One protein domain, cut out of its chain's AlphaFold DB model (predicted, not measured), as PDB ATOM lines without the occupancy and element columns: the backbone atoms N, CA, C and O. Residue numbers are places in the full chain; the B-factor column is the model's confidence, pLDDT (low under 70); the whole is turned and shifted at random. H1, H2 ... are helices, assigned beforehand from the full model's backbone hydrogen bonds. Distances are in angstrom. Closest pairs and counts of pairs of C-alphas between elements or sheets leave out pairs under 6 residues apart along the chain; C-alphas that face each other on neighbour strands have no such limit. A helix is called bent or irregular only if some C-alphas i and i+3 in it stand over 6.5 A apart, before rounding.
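This is residues 40 to 91 of the 182 residues of an uncharacterized protein of Nocardioides sp. CF204 (UniProt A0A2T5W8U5). Starting from residue 40, you find two long helices that meet near their ends as an open L: H1 makes one arm, the chain turns sharply at residues 67 and 68, and H2 makes the other arm. Nothing fills the angle between the arms, and apart from the corner the two helices run free of each other. The printed part has 52 residues, with two named helices in the order H1, H2 and no named strand; the class is all helix. The whole is extended, with a radius of gyration of the C-alphas of 18.7 A, and it is only just flat, spanning 57 by 29 by 8 A.

Go first along H1, residues 40 to 66, and then across the tight link of 2 residues to H2, residues 69 to 90. The two helices are close but not clearly touching, with 1 pair of C-alphas within 8 A. Look for that closest pair at Cys 64 and Phe 72, whose C-alphas are 7.9 A apart. The lines of H1 and H2 are about perpendicular, at 87 degrees, and their centres are 30.3 A apart. In H1 every O i to N i+4 pair is within hydrogen-bond range; in H2 16 of 18 are.

Find C-alpha 40 at (89.163, 193.593, -0.893); from there H1 runs 37.7 A to C-alpha 66 at (111.556, 188.557, 28.962). Pick up H2 at C-alpha 69 and trace it 31.9 A to C-alpha 90 at (121.383, 153.405, 20.925). H2 is irregular, but only just: C-alphas 86 and 89 are 6.9 A apart.

The two C-alphas farthest apart are those of Arg 40 and Ala 91, at 57.7 A. The printed part has no cut. Residues 40 to 63, 65 to 71 and 73 to 91 stand free. The mean pLDDT of the printed part is 80.0, and residue 67, in the link, is under 70.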
ATOM      1  N   ARG A  40      89.194 192.970  -2.230       76.56
ATOM      2  CA  ARG A  40      89.163 193.593  -0.893       76.56
ATOM      3  C   ARG A  40      89.170 192.530   0.208       76.56
ATOM      4  O   ARG A  40      89.881 192.685   1.198       76.56
ATOM      5  N   GLN A  41      88.447 191.425   0.006       78.00
ATOM      6  CA  GLN A  41      88.461 190.277   0.921       78.00
ATOM      7  C   GLN A  41      89.837 189.597   0.958       78.00
ATOM      8  O   GLN A  41      90.368 189.340   2.038       78.00
ATOM      9  N   LEU A  42      90.460 189.371  -0.205       78.31
ATOM     10  CA  LEU A  42      91.805 188.798  -0.294       78.31
ATOM     11  C   LEU A  42      92.855 189.698   0.378       78.31
ATOM     12  O   LEU A  42      93.709 189.209   1.113       78.31
ATOM     13  N   LEU A  43      92.772 191.014   0.174       80.31
ATOM     14  CA  LEU A  43      93.678 191.986   0.787       80.31
ATOM     15  C   LEU A  43      93.493 192.029   2.310       80.31
ATOM     16  O   LEU A  43      94.480 192.047   3.040       80.31
ATOM     17  N   GLY A  44      92.250 191.941   2.796       80.25
ATOM     18  CA  GLY A  44      91.945 191.782   4.219       80.25
ATOM     19  C   GLY A  44      92.537 190.502   4.820       80.25
ATOM     20  O   GLY A  44      93.135 190.553   5.894       80.25
ATOM     21  N   LEU A  45      92.454 189.371   4.110       83.62
ATOM     22  CA  LEU A  45      93.068 188.107   4.536       83.62
ATOM     23  C   LEU A  45      94.597 188.184   4.560       83.62
ATOM     24  O   LEU A  45      95.213 187.709   5.513       83.62
ATOM     25  N   ILE A  46      95.216 188.804   3.553       80.31
ATOM     26  CA  ILE A  46      96.672 188.984   3.497       80.31
ATOM     27  C   ILE A  46      97.138 189.898   4.633       80.31
ATOM     28  O   ILE A  46      98.067 189.540   5.353       80.31
ATOM     29  N   VAL A  47      96.486 191.046   4.839       83.88
ATOM     30  CA  VAL A  47      96.823 191.981   5.925       83.88
ATOM     31  C   VAL A  47      96.600 191.331   7.289       83.88
ATOM     32  O   VAL A  47      97.460 191.449   8.158       83.88
ATOM     33  N   GLY A  48      95.508 190.584   7.467       84.69
ATOM     34  CA  GLY A  48      95.246 189.819   8.686       84.69
ATOM     35  C   GLY A  48      96.318 188.761   8.946       84.69
ATOM     36  O   GLY A  48      96.885 188.708  10.035       84.69
ATOM     37  N   TYR A  49      96.666 187.965   7.934       85.75
ATOM     38  CA  TYR A  49      97.703 186.940   8.039       85.75
ATOM     39  C   TYR A  49      99.076 187.540   8.354       85.75
ATOM     40  O   TYR A  49      99.746 187.080   9.279       85.75
ATOM     41  N   VAL A  50      99.488 188.587   7.632       85.25
ATOM     42  CA  VAL A  50     100.756 189.289   7.875       85.25
ATOM     43  C   VAL A  50     100.757 189.917   9.268       85.25
ATOM     44  O   VAL A  50     101.736 189.757   9.994       85.25
ATOM     45  N   GLY A  51      99.656 190.549   9.677       85.50
ATOM     46  CA  GLY A  51      99.482 191.119  11.011       85.50
ATOM     47  C   GLY A  51      99.688 190.082  12.114       85.50
ATOM     48  O   GLY A  51     100.495 190.315  13.013       85.50
ATOM     49  N   VAL A  52      99.047 188.912  12.001       86.31
ATOM     50  CA  VAL A  52      99.211 187.775  12.931       86.31
ATOM     51  C   VAL A  52     100.647 187.248  12.925       86.31
ATOM     52  O   VAL A  52     101.224 187.002  13.981       86.31
ATOM     53  N   ARG A  53     101.270 187.109  11.749       84.88
ATOM     54  CA  ARG A  53     102.665 186.650  11.612       84.88
ATOM     55  C   ARG A  53     103.643 187.593  12.312       84.88
ATOM     56  O   ARG A  53     104.551 187.125  12.998       84.88
ATOM     57  N   VAL A  54     103.459 188.901  12.139       84.12
ATOM     58  CA  VAL A  54     104.303 189.937  12.745       84.12
ATOM     59  C   VAL A  54     104.078 189.996  14.253       84.12
ATOM     60  O   VAL A  54     105.053 189.972  14.999       84.12
ATOM     61  N   THR A  55     102.825 189.989  14.725       85.12
ATOM     62  CA  THR A  55     102.539 189.958  16.173       85.12
ATOM     63  C   THR A  55     103.062 188.690  16.831       85.12
ATOM     64  O   THR A  55     103.638 188.782  17.908       85.12
ATOM     65  N   TRP A  56     102.952 187.527  16.189       83.38
ATOM     66  CA  TRP A  56     103.535 186.287  16.701       83.38
ATOM     67  C   TRP A  56     105.065 186.345  16.774       83.38
ATOM     68  O   TRP A  56     105.645 185.914  17.768       83.38
ATOM     69  N   SER A  57     105.730 186.901  15.754       83.94
ATOM     70  CA  SER A  57     107.189 187.076  15.774       83.94
ATOM     71  C   SER A  57     107.618 188.017  16.896       83.94
ATOM     72  O   SER A  57     108.481 187.657  17.688       83.94
ATOM     73  N   LEU A  58     106.964 189.174  17.024       81.00
ATOM     74  CA  LEU A  58     107.253 190.138  18.084       81.00
ATOM     75  C   LEU A  58     106.952 189.563  19.471       81.00
ATOM     76  O   LEU A  58     107.739 189.758  20.387       81.00
ATOM     77  N   ALA A  59     105.855 188.820  19.631       79.75
ATOM     78  CA  ALA A  59     105.524 188.146  20.883       79.75
ATOM     79  C   ALA A  59     106.560 187.075  21.234       79.75
ATOM     80  O   ALA A  59     106.948 186.969  22.392       79.75
ATOM     81  N   LYS A  60     107.051 186.315  20.249       78.00
ATOM     82  CA  LYS A  60     108.135 185.348  20.435       78.00
ATOM     83  C   LYS A  60     109.432 186.042  20.848       78.00
ATOM     84  O   LYS A  60     110.071 185.592  21.794       78.00
ATOM     85  N   ASP A  61     109.806 187.124  20.177       79.12
ATOM     86  CA  ASP A  61     111.037 187.859  20.471       79.12
ATOM     87  C   ASP A  61     110.957 188.537  21.845       79.12
ATOM     88  O   ASP A  61     111.895 188.445  22.636       79.12
ATOM     89  N   LEU A  62     109.802 189.120  22.184       78.00
ATOM     90  CA  LEU A  62     109.518 189.682  23.502       78.00
ATOM     91  C   LEU A  62     109.523 188.593  24.581       78.00
ATOM     92  O   LEU A  62     110.119 188.780  25.635       78.00
ATOM     93  N   TRP A  63     108.927 187.431  24.319       76.38
ATOM     94  CA  TRP A  63     108.951 186.278  25.220       76.38
ATOM     95  C   TRP A  63     110.379 185.764  25.451       76.38
ATOM     96  O   TRP A  63     110.768 185.488  26.584       76.38
ATOM     97  N   CYS A  64     111.195 185.692  24.397       72.38
ATOM     98  CA  CYS A  64     112.609 185.335  24.488       72.38
ATOM     99  C   CYS A  64     113.442 186.396  25.224       72.38
ATOM    100  O   CYS A  64     114.391 186.031  25.914       72.38
ATOM    101  N   ALA A  65     113.096 187.679  25.098       72.94
ATOM    102  CA  ALA A  65     113.761 188.777  25.797       72.94
ATOM    103  C   ALA A  65     113.356 188.873  27.279       72.94
ATOM    104  O   ALA A  65     114.180 189.235  28.116       72.94
ATOM    105  N   LEU A  66     112.104 188.537  27.603       73.12
ATOM    106  CA  LEU A  66     111.556 188.557  28.962       73.12
ATOM    107  C   LEU A  66     111.921 187.310  29.772       73.12
ATOM    108  O   LEU A  66     111.936 187.364  31.001       73.12
ATOM    109  N   LEU A  67     112.239 186.190  29.117       69.75
ATOM    110  CA  LEU A  67     112.802 185.031  29.797       69.75
ATOM    111  C   LEU A  67     114.216 185.372  30.290       69.75
ATOM    112  O   LEU A  67     115.100 185.647  29.474       69.75
ATOM    113  N   PRO A  68     114.488 185.290  31.607       80.19
ATOM    114  CA  PRO A  68     115.849 185.397  32.106       80.19
ATOM    115  C   PRO A  68     116.712 184.384  31.354       80.19
ATOM    116  O   PRO A  68     116.322 183.218  31.257       80.19
ATOM    117  N   ARG A  69     117.882 184.785  30.838       73.81
ATOM    118  CA  ARG A  69     118.790 183.876  30.102       73.81
ATOM    119  C   ARG A  69     118.979 182.534  30.824       73.81
ATOM    120  O   ARG A  69     118.976 181.486  30.191       73.81
ATOM    121  N   ALA A  70     119.022 182.557  32.157       75.00
ATOM    122  CA  ALA A  70     119.082 181.367  33.002       75.00
ATOM    123  C   ALA A  70     117.888 180.399  32.835       75.00
ATOM    124  O   ALA A  70     118.074 179.187  32.865       75.00
ATOM    125  N   ALA A  71     116.662 180.895  32.651       78.50
ATOM    126  CA  ALA A  71     115.479 180.065  32.423       78.50
ATOM    127  C   ALA A  71     115.498 179.410  31.032       78.50
ATOM    128  O   ALA A  71     115.148 178.235  30.904       78.50
ATOM    129  N   PHE A  72     115.957 180.141  30.013       74.06
ATOM    130  CA  PHE A  72     116.111 179.613  28.658       74.06
ATOM    131  C   PHE A  72     117.210 178.548  28.577       74.06
ATOM    132  O   PHE A  72     116.987 177.479  28.011       74.06
ATOM    133  N   GLU A  73     118.357 178.771  29.221       78.81
ATOM    134  CA  GLU A  73     119.422 177.765  29.289       78.81
ATOM    135  C   GLU A  73     118.990 176.524  30.087       78.81
ATOM    136  O   GLU A  73     119.242 175.403  29.657       78.81
ATOM    137  N   ARG A  74     118.209 176.670  31.168       82.00
ATOM    138  CA  ARG A  74     117.585 175.517  31.858       82.00
ATOM    139  C   ARG A  74     116.570 174.774  30.991       82.00
ATOM    140  O   ARG A  74     116.361 173.577  31.180       82.00
ATOM    141  N   TYR A  75     115.869 175.467  30.097       75.81
ATOM    142  CA  TYR A  75     114.960 174.830  29.145       75.81
ATOM    143  C   TYR A  75     115.742 174.027  28.101       75.81
ATOM    144  O   TYR A  75     115.443 172.851  27.901       75.81
ATOM    145  N   LYS A  76     116.790 174.618  27.513       79.88
ATOM    146  CA  LYS A  76     117.701 173.915  26.600       79.88
ATOM    147  C   LYS A  76     118.359 172.711  27.261       79.88
ATOM    148  O   LYS A  76     118.312 171.630  26.691       79.88
ATOM    149  N   ALA A  77     118.899 172.876  28.468       79.00
ATOM    150  CA  ALA A  77     119.548 171.803  29.215       79.00
ATOM    151  C   ALA A  77     118.581 170.646  29.502       79.00
ATOM    152  O   ALA A  77     118.939 169.489  29.325       79.00
ATOM    153  N   ARG A  78     117.320 170.937  29.854       83.75
ATOM    154  CA  ARG A  78     116.284 169.898  30.003       83.75
ATOM    155  C   ARG A  78     115.942 169.214  28.681       83.75
ATOM    156  O   ARG A  78     115.668 168.019  28.679       83.75
ATOM    157  N   GLY A  79     115.933 169.955  27.575       80.31
ATOM    158  CA  GLY A  79     115.751 169.391  26.238       80.31
ATOM    159  C   GLY A  79     116.896 168.458  25.841       80.31
ATOM    160  O   GLY A  79     116.633 167.355  25.374       80.31
ATOM    161  N   ALA A  80     118.140 168.876  26.086       77.62
ATOM    162  CA  ALA A  80     119.339 168.083  25.835       77.62
ATOM    163  C   ALA A  80     119.374 166.818  26.705       77.62
ATOM    164  O   ALA A  80     119.518 165.731  26.165       77.62
ATOM    165  N   ALA A  81     119.112 166.933  28.011       77.69
ATOM    166  CA  ALA A  81     119.079 165.785  28.919       77.69
ATOM    167  C   ALA A  81     118.012 164.748  28.526       77.69
ATOM    168  O   ALA A  81     118.277 163.551  28.537       77.69
ATOM    169  N   ARG A  82     116.815 165.189  28.107       80.75
ATOM    170  CA  ARG A  82     115.786 164.272  27.576       80.75
ATOM    171  C   ARG A  82     116.205 163.611  26.268       80.75
ATOM    172  O   ARG A  82     115.744 162.514  25.977       80.75
ATOM    173  N   LEU A  83     116.985 164.299  25.435       77.44
ATOM    174  CA  LEU A  83     117.486 163.724  24.193       77.44
ATOM    175  C   LEU A  83     118.555 162.670  24.493       77.44
ATOM    176  O   LEU A  83     118.473 161.578  23.949       77.44
ATOM    177  N   GLU A  84     119.488 162.962  25.401       78.44
ATOM    178  CA  GLU A  84     120.498 162.008  25.874       78.44
ATOM    179  C   GLU A  84     119.860 160.761  26.492       78.44
ATOM    180  O   GLU A  84     120.216 159.651  26.114       78.44
ATOM    181  N   GLU A  85     118.859 160.921  27.360       82.94
ATOM    182  CA  GLU A  85     118.111 159.800  27.949       82.94
ATOM    183  C   GLU A  85     117.443 158.925  26.877       82.94
ATOM    184  O   GLU A  85     117.441 157.700  26.976       82.94
ATOM    185  N   ARG A  86     116.908 159.541  25.816       80.31
ATOM    186  CA  ARG A  86     116.279 158.818  24.699       80.31
ATOM    187  C   ARG A  86     117.286 158.178  23.745       80.31
ATOM    188  O   ARG A  86     116.925 157.209  23.090       80.31
ATOM    189  N   LEU A  87     118.504 158.712  23.661       82.19
ATOM    190  CA  LEU A  87     119.591 158.192  22.829       82.19
ATOM    191  C   LEU A  87     120.422 157.118  23.533       82.19
ATOM    192  O   LEU A  87     121.066 156.321  22.855       82.19
ATOM    193  N   ALA A  88     120.410 157.081  24.868       81.62
ATOM    194  CA  ALA A  88     121.169 156.123  25.666       81.62
ATOM    195  C   ALA A  88     120.997 154.657  25.209       81.62
ATOM    196  O   ALA A  88     122.013 153.969  25.114       81.62
ATOM    197  N   PRO A  89     119.790 154.183  24.826       82.56
ATOM    198  CA  PRO A  89     119.605 152.820  24.320       82.56
ATOM    199  C   PRO A  89     120.293 152.522  22.980       82.56
ATOM    200  O   PRO A  89     120.387 151.361  22.609       82.56
ATOM    201  N   PHE A  90     120.736 153.543  22.238       85.19
ATOM    202  CA  PHE A  90     121.383 153.405  20.925       85.19
ATOM    203  C   PHE A  90     122.884 153.727  20.959       85.19
ATOM    204  O   PHE A  90     123.547 153.744  19.920       85.19
ATOM    205  N   ALA A  91     123.420 154.057  22.139       83.12
ATOM    206  CA  ALA A  91     124.791 154.529  22.300       83.12
ATOM    207  C   ALA A  91     125.809 153.396  22.492       83.12
ATOM    208  O   ALA A  91     127.012 153.658  22.419       83.12
TER     209      ALA A  91